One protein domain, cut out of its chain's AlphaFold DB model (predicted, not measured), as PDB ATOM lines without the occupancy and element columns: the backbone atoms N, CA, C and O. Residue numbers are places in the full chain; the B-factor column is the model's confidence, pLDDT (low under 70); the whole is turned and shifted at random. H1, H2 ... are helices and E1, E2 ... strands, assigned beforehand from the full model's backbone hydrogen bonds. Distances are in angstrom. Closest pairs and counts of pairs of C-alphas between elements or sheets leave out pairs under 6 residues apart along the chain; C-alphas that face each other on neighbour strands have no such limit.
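What this domain is: This is residues 333 to 399 of the 436 residues of the protein "Cdk5 and Abl enzyme substrate 2a" of Astyanax mexicanus (UniProt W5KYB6). A two-stranded hairpin, E1 and E2, makes one end of an elongated, loose model; H1 lies beyond its base, and H2 leads away from H1 toward the other end. The hairpin's tip, residues 350 to 355, and residues 391 to 399, of which 391 to 396 belong to H2, stick out. The printed part has 67 residues with two named strands and then two named helices, in the order E1, E2, H1, H2; the sheet, E1 - E2, is antiparallel and the class is mixed, helices and strands. The whole is loose, with a radius of gyration of the C-alphas of 14.2 A and spans of 44 by 24 by 22 A.

Where its parts are: E1, residues 346 to 351, begins at C-alpha 346 (126.792, 153.860, 155.917) and is 16.0 A long from first to last C-alpha. E2, residues 354 to 359, is 16.1 A long. H1, residues 364 to 378, is 21.0 A long. H2, residues 386 to 396, is 15.5 A long and ends at C-alpha 396 (101.653, 143.630, 141.467).

How they stand to each other: E1 and E2 form a hairpin, antiparallel at 161 degrees between directions. N 347 and O 358 are 2.8 A apart and N 351 and O 354 are 3.0 A apart, both within hydrogen-bond range. E1 is apart from H1. H1 and H2 touch; their closest C-alphas, those of Asn 372 and Leu 386, are 5.6 A apart. Their lines are about perpendicular, at 76 degrees. H2 is apart from E1 and E2. Every O i to N i+4 pair is within hydrogen-bond range in H1, and 6 of 7 in H2.

The domain as a whole: The two C-alphas farthest apart, those of Ala 352 and Phe 396, are 45.0 A apart. The printed part has no cut and no long link, but residues 333 to 345 hold no named element. The mean pLDDT of the printed part is 79.6, and residues 335 to 342 and 397 to 399 are under 70.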
ATOM      1  N   ASN A 333     119.857 142.110 137.568       70.56
ATOM      2  CA  ASN A 333     119.968 142.315 139.012       70.56
ATOM      3  C   ASN A 333     120.355 143.744 139.431       70.56
ATOM      4  O   ASN A 333     120.173 144.049 140.607       70.56
ATOM      5  N   LEU A 334     120.745 144.642 138.514       70.62
ATOM      6  CA  LEU A 334     121.143 146.043 138.787       70.62
ATOM      7  C   LEU A 334     120.186 146.818 139.715       70.62
ATOM      8  O   LEU A 334     120.576 147.630 140.554       70.62
ATOM      9  N   LEU A 335     118.879 146.582 139.578       69.06
ATOM     10  CA  LEU A 335     117.856 147.251 140.392       69.06
ATOM     11  C   LEU A 335     117.726 146.646 141.807       69.06
ATOM     12  O   LEU A 335     116.949 147.141 142.637       69.06
ATOM     13  N   SER A 336     118.402 145.528 142.055       64.56
ATOM     14  CA  SER A 336     118.269 144.627 143.206       64.56
ATOM     15  C   SER A 336     119.497 144.637 144.127       64.56
ATOM     16  O   SER A 336     119.429 143.998 145.177       64.56
ATOM     17  N   ASP A 337     120.575 145.363 143.790       67.31
ATOM     18  CA  ASP A 337     121.836 145.346 144.550       67.31
ATOM     19  C   ASP A 337     121.648 145.518 146.071       67.31
ATOM     20  O   ASP A 337     120.931 146.424 146.528       67.31
ATOM     21  N   PRO A 338     122.407 144.771 146.897       63.03
ATOM     22  CA  PRO A 338     122.434 144.957 148.350       63.03
ATOM     23  C   PRO A 338     123.073 146.291 148.790       63.03
ATOM     24  O   PRO A 338     123.174 146.559 149.987       63.03
ATOM     25  N   GLN A 339     123.472 147.163 147.855       63.72
ATOM     26  CA  GLN A 339     123.884 148.546 148.121       63.72
ATOM     27  C   GLN A 339     122.691 149.511 148.299       63.72
ATOM     28  O   GLN A 339     122.812 150.522 148.993       63.72
ATOM     29  N   TRP A 340     121.512 149.180 147.762       64.31
ATOM     30  CA  TRP A 340     120.298 150.002 147.853       64.31
ATOM     31  C   TRP A 340     119.501 150.025 149.197       64.31
ATOM     32  O   TRP A 340     118.382 150.552 149.177       64.31
ATOM     33  N   PRO A 341     119.940 149.482 150.359       59.72
ATOM     34  CA  PRO A 341     119.230 149.670 151.639       59.72
ATOM     35  C   PRO A 341     119.454 151.009 152.362       59.72
ATOM     36  O   PRO A 341     118.542 151.482 153.034       59.72
ATOM     37  N   CYS A 342     120.658 151.587 152.288       63.25
ATOM     38  CA  CYS A 342     121.127 152.611 153.242       63.25
ATOM     39  C   CYS A 342     121.483 153.978 152.634       63.25
ATOM     40  O   CYS A 342     121.815 154.902 153.376       63.25
ATOM     41  N   GLY A 343     121.474 154.096 151.301       70.44
ATOM     42  CA  GLY A 343     121.978 155.282 150.606       70.44
ATOM     43  C   GLY A 343     123.430 155.609 150.984       70.44
ATOM     44  O   GLY A 343     124.235 154.704 151.233       70.44
ATOM     45  N   LYS A 344     123.749 156.903 151.070       75.75
ATOM     46  CA  LYS A 344     125.072 157.453 151.421       75.75
ATOM     47  C   LYS A 344     125.405 157.300 152.920       75.75
ATOM     48  O   LYS A 344     126.535 157.543 153.331       75.75
ATOM     49  N   HIS A 345     124.457 156.850 153.746       77.62
ATOM     50  CA  HIS A 345     124.517 156.910 155.213       77.62
ATOM     51  C   HIS A 345     125.025 155.618 155.894       77.62
ATOM     52  O   HIS A 345     124.560 155.239 156.975       77.62
ATOM     53  N   LYS A 346     126.016 154.947 155.285       78.94
ATOM     54  CA  LYS A 346     126.792 153.860 155.917       78.94
ATOM     55  C   LYS A 346     128.270 154.229 156.032       78.94
ATOM     56  O   LYS A 346     128.837 154.824 155.120       78.94
ATOM     57  N   ARG A 347     128.923 153.786 157.105       81.00
ATOM     58  CA  ARG A 347     130.386 153.793 157.252       81.00
ATOM     59  C   ARG A 347     130.868 152.370 157.492       81.00
ATOM     60  O   ARG A 347     130.410 151.719 158.428       81.00
ATOM     61  N   VAL A 348     131.771 151.890 156.640       83.50
ATOM     62  CA  VAL A 348     132.411 150.577 156.796       83.50
ATOM     63  C   VAL A 348     133.720 150.772 157.553       83.50
ATOM     64  O   VAL A 348     134.533 151.612 157.178       83.50
ATOM     65  N   LEU A 349     133.903 150.006 158.624       83.12
ATOM     66  CA  LEU A 349     135.106 149.952 159.443       83.12
ATOM     67  C   LEU A 349     135.691 148.545 159.307       83.12
ATOM     68  O   LEU A 349     135.012 147.558 159.595       83.12
ATOM     69  N   ILE A 350     136.933 148.454 158.840       86.94
ATOM     70  CA  ILE A 350     137.641 147.186 158.656       86.94
ATOM     71  C   ILE A 350     138.571 147.009 159.857       86.94
ATOM     72  O   ILE A 350     139.534 147.759 160.003       86.94
ATOM     73  N   PHE A 351     138.272 146.039 160.720       83.00
ATOM     74  CA  PHE A 351     139.151 145.620 161.809       83.00
ATOM     75  C   PHE A 351     139.833 144.299 161.437       83.00
ATOM     76  O   PHE A 351     139.320 143.541 160.617       83.00
ATOM     77  N   ALA A 352     140.970 143.995 162.072       79.31
ATOM     78  CA  ALA A 352     141.824 142.853 161.722       79.31
ATOM     79  C   ALA A 352     141.133 141.471 161.766       79.31
ATOM     80  O   ALA A 352     141.637 140.525 161.169       79.31
ATOM     81  N   SER A 353     139.994 141.347 162.455       76.38
ATOM     82  CA  SER A 353     139.258 140.081 162.608       76.38
ATOM     83  C   SER A 353     137.775 140.161 162.223       76.38
ATOM     84  O   SER A 353     137.088 139.147 162.289       76.38
ATOM     85  N   TYR A 354     137.247 141.341 161.867       78.19
ATOM     86  CA  TYR A 354     135.845 141.512 161.455       78.19
ATOM     87  C   TYR A 354     135.596 142.856 160.752       78.19
ATOM     88  O   TYR A 354     136.197 143.882 161.074       78.19
ATOM     89  N   VAL A 355     134.641 142.871 159.819       79.25
ATOM     90  CA  VAL A 355     134.163 144.095 159.158       79.25
ATOM     91  C   VAL A 355     132.884 144.570 159.843       79.25
ATOM     92  O   VAL A 355     131.911 143.827 159.948       79.25
ATOM     93  N   THR A 356     132.863 145.822 160.295       81.88
ATOM     94  CA  THR A 356     131.687 146.458 160.910       81.88
ATOM     95  C   THR A 356     131.097 147.492 159.964       81.88
ATOM     96  O   THR A 356     131.819 148.342 159.453       81.88
ATOM     97  N   THR A 357     129.778 147.487 159.770       83.88
ATOM     98  CA  THR A 357     129.082 148.591 159.088       83.88
ATOM     99  C   THR A 357     128.245 149.370 160.093       83.88
ATOM    100  O   THR A 357     127.279 148.848 160.643       83.88
ATOM    101  N   VAL A 358     128.597 150.637 160.311       82.44
ATOM    102  CA  VAL A 358     127.809 151.581 161.108       82.44
ATOM    103  C   VAL A 358     126.857 152.314 160.167       82.44
ATOM    104  O   VAL A 358     127.295 153.110 159.336       82.44
ATOM    105  N   ILE A 359     125.558 152.043 160.289       82.81
ATOM    106  CA  ILE A 359     124.497 152.759 159.567       82.81
ATOM    107  C   ILE A 359     123.956 153.847 160.496       82.81
ATOM    108  O   ILE A 359     123.593 153.560 161.639       82.81
ATOM    109  N   GLU A 360     123.925 155.097 160.038       80.19
ATOM    110  CA  GLU A 360     123.422 156.204 160.857       80.19
ATOM    111  C   GLU A 360     121.888 156.290 160.815       80.19
ATOM    112  O   GLU A 360     121.262 156.027 159.786       80.19
ATOM    113  N   TYR A 361     121.255 156.668 161.934       81.56
ATOM    114  CA  TYR A 361     119.810 156.888 161.950       81.56
ATOM    115  C   TYR A 361     119.447 158.193 161.231       81.56
ATOM    116  O   TYR A 361     119.577 159.291 161.781       81.56
ATOM    117  N   VAL A 362     118.909 158.035 160.028       81.38
ATOM    118  CA  VAL A 362     118.341 159.092 159.186       81.38
ATOM    119  C   VAL A 362     116.814 158.980 159.202       81.38
ATOM    120  O   VAL A 362     116.266 157.884 159.344       81.38
ATOM    121  N   LYS A 363     116.086 160.098 159.053       86.44
ATOM    122  CA  LYS A 363     114.617 160.042 158.953       86.44
ATOM    123  C   LYS A 363     114.209 159.233 157.709       86.44
ATOM    124  O   LYS A 363     114.828 159.406 156.658       86.44
ATOM    125  N   PRO A 364     113.121 158.438 157.748       85.00
ATOM    126  CA  PRO A 364     112.653 157.688 156.578       85.00
ATOM    127  C   PRO A 364     112.333 158.546 155.342       85.00
ATOM    128  O   PRO A 364     112.407 158.048 154.224       85.00
ATOM    129  N   SER A 365     112.002 159.831 155.518       85.38
ATOM    130  CA  SER A 365     111.866 160.816 154.435       85.38
ATOM    131  C   SER A 365     113.186 161.078 153.706       85.38
ATOM    132  O   SER A 365     113.232 161.095 152.476       85.38
ATOM    133  N   ASP A 366     114.255 161.248 154.477       87.31
ATOM    134  CA  ASP A 366     115.526 161.804 154.021       87.31
ATOM    135  C   ASP A 366     116.391 160.672 153.444       87.31
ATOM    136  O   ASP A 366     116.924 160.806 152.346       87.31
ATOM    137  N   LEU A 367     116.380 159.496 154.091       84.94
ATOM    138  CA  LEU A 367     116.929 158.245 153.552       84.94
ATOM    139  C   LEU A 367     116.264 157.879 152.215       84.94
ATOM    140  O   LEU A 367     116.934 157.522 151.250       84.94
ATOM    141  N   LYS A 368     114.936 158.024 152.117       86.88
ATOM    142  CA  LYS A 368     114.205 157.800 150.864       86.88
ATOM    143  C   LYS A 368     114.596 158.813 149.784       86.88
ATOM    144  O   LYS A 368     114.649 158.433 148.615       86.88
ATOM    145  N   LYS A 369     114.857 160.083 150.127       89.81
ATOM    146  CA  LYS A 369     115.384 161.072 149.169       89.81
ATOM    147  C   LYS A 369     116.754 160.618 148.659       89.81
ATOM    148  O   LYS A 369     116.899 160.411 147.459       89.81
ATOM    149  N   ASP A 370     117.693 160.392 149.571       86.25
ATOM    150  CA  ASP A 370     119.079 159.982 149.315       86.25
ATOM    151  C   ASP A 370     119.187 158.703 148.460       86.25
ATOM    152  O   ASP A 370     119.915 158.655 147.467       86.25
ATOM    153  N   MET A 371     118.369 157.688 148.752       84.94
ATOM    154  CA  MET A 371     118.285 156.468 147.940       84.94
ATOM    155  C   MET A 371     117.775 156.721 146.514       84.94
ATOM    156  O   MET A 371     118.284 156.119 145.573       84.94
ATOM    157  N   ASN A 372     116.777 157.593 146.326       88.75
ATOM    158  CA  ASN A 372     116.288 157.938 144.983       88.75
ATOM    159  C   ASN A 372     117.277 158.840 144.221       88.75
ATOM    160  O   ASN A 372     117.329 158.776 142.997       88.75
ATOM    161  N   GLU A 373     118.035 159.672 144.935       88.25
ATOM    162  CA  GLU A 373     119.077 160.551 144.396       88.25
ATOM    163  C   GLU A 373     120.266 159.721 143.890       88.25
ATOM    164  O   GLU A 373     120.585 159.781 142.706       88.25
ATOM    165  N   THR A 374     120.815 158.846 144.740       85.06
ATOM    166  CA  THR A 374     121.894 157.899 144.392       85.06
ATOM    167  C   THR A 374     121.482 156.960 143.250       85.06
ATOM    168  O   THR A 374     122.285 156.629 142.383       85.06
ATOM    169  N   PHE A 375     120.210 156.548 143.211       86.19
ATOM    170  CA  PHE A 375     119.669 155.761 142.102       86.19
ATOM    171  C   PHE A 375     119.618 156.556 140.788       86.19
ATOM    172  O   PHE A 375     120.021 156.039 139.752       86.19
ATOM    173  N   LYS A 376     119.169 157.820 140.814       87.81
ATOM    174  CA  LYS A 376     119.128 158.688 139.622       87.81
ATOM    175  C   LYS A 376     120.534 159.029 139.108       87.81
ATOM    176  O   LYS A 376     120.727 159.137 137.903       87.81
ATOM    177  N   GLU A 377     121.496 159.190 140.013       85.94
ATOM    178  CA  GLU A 377     122.919 159.390 139.706       85.94
ATOM    179  C   GLU A 377     123.510 158.183 138.957       85.94
ATOM    180  O   GLU A 377     124.243 158.356 137.986       85.94
ATOM    181  N   LYS A 378     123.145 156.961 139.367       82.62
ATOM    182  CA  LYS A 378     123.617 155.709 138.753       82.62
ATOM    183  C   LYS A 378     122.861 155.302 137.486       82.62
ATOM    184  O   LYS A 378     123.472 154.730 136.590       82.62
ATOM    185  N   PHE A 379     121.573 155.618 137.391       83.19
ATOM    186  CA  PHE A 379     120.718 155.263 136.257       83.19
ATOM    187  C   PHE A 379     119.991 156.497 135.690       83.19
ATOM    188  O   PHE A 379     118.763 156.596 135.790       83.19
ATOM    189  N   PRO A 380     120.708 157.455 135.067       83.75
ATOM    190  CA  PRO A 380     120.108 158.689 134.548       83.75
ATOM    191  C   PRO A 380     119.061 158.442 133.449       83.75
ATOM    192  O   PRO A 380     118.158 159.255 133.262       83.75
ATOM    193  N   HIS A 381     119.141 157.299 132.759       82.38
ATOM    194  CA  HIS A 381     118.172 156.855 131.756       82.38
ATOM    195  C   HIS A 381     116.839 156.355 132.360       82.38
ATOM    196  O   HIS A 381     115.821 156.328 131.662       82.38
ATOM    197  N   ILE A 382     116.785 155.994 133.653       81.94
ATOM    198  CA  ILE A 382     115.561 155.489 134.294       81.94
ATOM    199  C   ILE A 382     114.710 156.657 134.814       81.94
ATOM    200  O   ILE A 382     114.953 157.237 135.871       81.94
ATOM    201  N   LYS A 383     113.627 156.959 134.089       83.81
ATOM    202  CA  LYS A 383     112.646 158.017 134.425       83.81
ATOM    203  C   LYS A 383     111.839 157.744 135.715       83.81
ATOM    204  O   LYS A 383     111.134 158.627 136.211       83.81
ATOM    205  N   LEU A 384     111.903 156.528 136.259       84.88
ATOM    206  CA  LEU A 384     111.255 156.127 137.511       84.88
ATOM    207  C   LEU A 384     112.233 156.203 138.687       84.88
ATOM    208  O   LEU A 384     113.388 155.826 138.574       84.88
ATOM    209  N   THR A 385     111.760 156.622 139.860       87.38
ATOM    210  CA  THR A 385     112.571 156.519 141.079       87.38
ATOM    211  C   THR A 385     112.497 155.108 141.658       87.38
ATOM    212  O   THR A 385     111.455 154.454 141.583       87.38
ATOM    213  N   LEU A 386     113.560 154.661 142.328       84.56
ATOM    214  CA  LEU A 386     113.612 153.386 143.059       84.56
ATOM    215  C   LEU A 386     112.424 153.196 144.027       84.56
ATOM    216  O   LEU A 386     111.901 152.092 144.180       84.56
ATOM    217  N   SER A 387     111.920 154.283 144.622       84.50
ATOM    218  CA  SER A 387     110.693 154.279 145.439       84.50
ATOM    219  C   SER A 387     109.396 154.011 144.664       84.50
ATOM    220  O   SER A 387     108.430 153.546 145.268       84.50
ATOM    221  N   LYS A 388     109.324 154.337 143.365       87.56
ATOM    222  CA  LYS A 388     108.202 153.956 142.486       87.56
ATOM    223  C   LYS A 388     108.329 152.490 142.068       87.56
ATOM    224  O   LYS A 388     107.341 151.773 142.146       87.56
ATOM    225  N   ILE A 389     109.539 152.051 141.716       83.56
ATOM    226  CA  ILE A 389     109.850 150.674 141.292       83.56
ATOM    227  C   ILE A 389     109.467 149.663 142.390       83.56
ATOM    228  O   ILE A 389     108.590 148.830 142.178       83.56
ATOM    229  N   ARG A 390     109.967 149.837 143.624       81.12
ATOM    230  CA  ARG A 390     109.601 148.966 144.766       81.12
ATOM    231  C   ARG A 390     108.100 148.981 145.105       81.12
ATOM    232  O   ARG A 390     107.565 147.979 145.567       81.12
ATOM    233  N   LYS A 391     107.403 150.102 144.868       83.44
ATOM    234  CA  LYS A 391     105.938 150.199 145.029       83.44
ATOM    235  C   LYS A 391     105.164 149.465 143.933       83.44
ATOM    236  O   LYS A 391     104.022 149.084 144.175       83.44
ATOM    237  N   LEU A 392     105.739 149.330 142.741       81.44
ATOM    238  CA  LEU A 392     105.143 148.588 141.635       81.44
ATOM    239  C   LEU A 392     105.177 147.091 141.964       81.44
ATOM    240  O   LEU A 392     104.131 146.455 141.995       81.44
ATOM    241  N   GLU A 393     106.345 146.583 142.353       77.81
ATOM    242  CA  GLU A 393     106.552 145.201 142.815       77.81
ATOM    243  C   GLU A 393     105.619 144.830 143.981       77.81
ATOM    244  O   GLU A 393     104.896 143.841 143.909       77.81
ATOM    245  N   GLU A 394     105.546 145.662 145.029       80.56
ATOM    246  CA  GLU A 394     104.676 145.404 146.191       80.56
ATOM    247  C   GLU A 394     103.172 145.428 145.835       80.56
ATOM    248  O   GLU A 394     102.379 144.742 146.481       80.56
ATOM    249  N   ARG A 395     102.768 146.173 144.791       81.38
ATOM    250  CA  ARG A 395     101.379 146.209 144.290       81.38
ATOM    251  C   ARG A 395     101.030 145.024 143.398       81.38
ATOM    252  O   ARG A 395      99.986 144.414 143.601       81.38
ATOM    253  N   PHE A 396     101.877 144.721 142.418       75.88
ATOM    254  CA  PHE A 396     101.653 143.630 141.467       75.88
ATOM    255  C   PHE A 396     101.960 142.251 142.067       75.88
ATOM    256  O   PHE A 396     101.572 141.243 141.487       75.88
ATOM    257  N   ARG A 397     102.636 142.196 143.225       68.94
ATOM    258  CA  ARG A 397     103.121 140.992 143.931       68.94
ATOM    259  C   ARG A 397     104.141 140.137 143.178       68.94
ATOM    260  O   ARG A 397     104.764 139.306 143.826       68.94
ATOM    261  N   ILE A 398     104.353 140.384 141.885       69.19
ATOM    262  CA  ILE A 398     105.422 139.796 141.073       69.19
ATOM    263  C   ILE A 398     106.758 140.056 141.772       69.19
ATOM    264  O   ILE A 398     107.209 141.206 141.856       69.19
ATOM    265  N   SER A 399     107.411 139.004 142.265       63.66
ATOM    266  CA  SER A 399     108.801 139.148 142.686       63.66
ATOM    267  C   SER A 399     109.688 139.233 141.443       63.66
ATOM    268  O   SER A 399     109.446 138.571 140.434       63.66
TER     269      SER A 399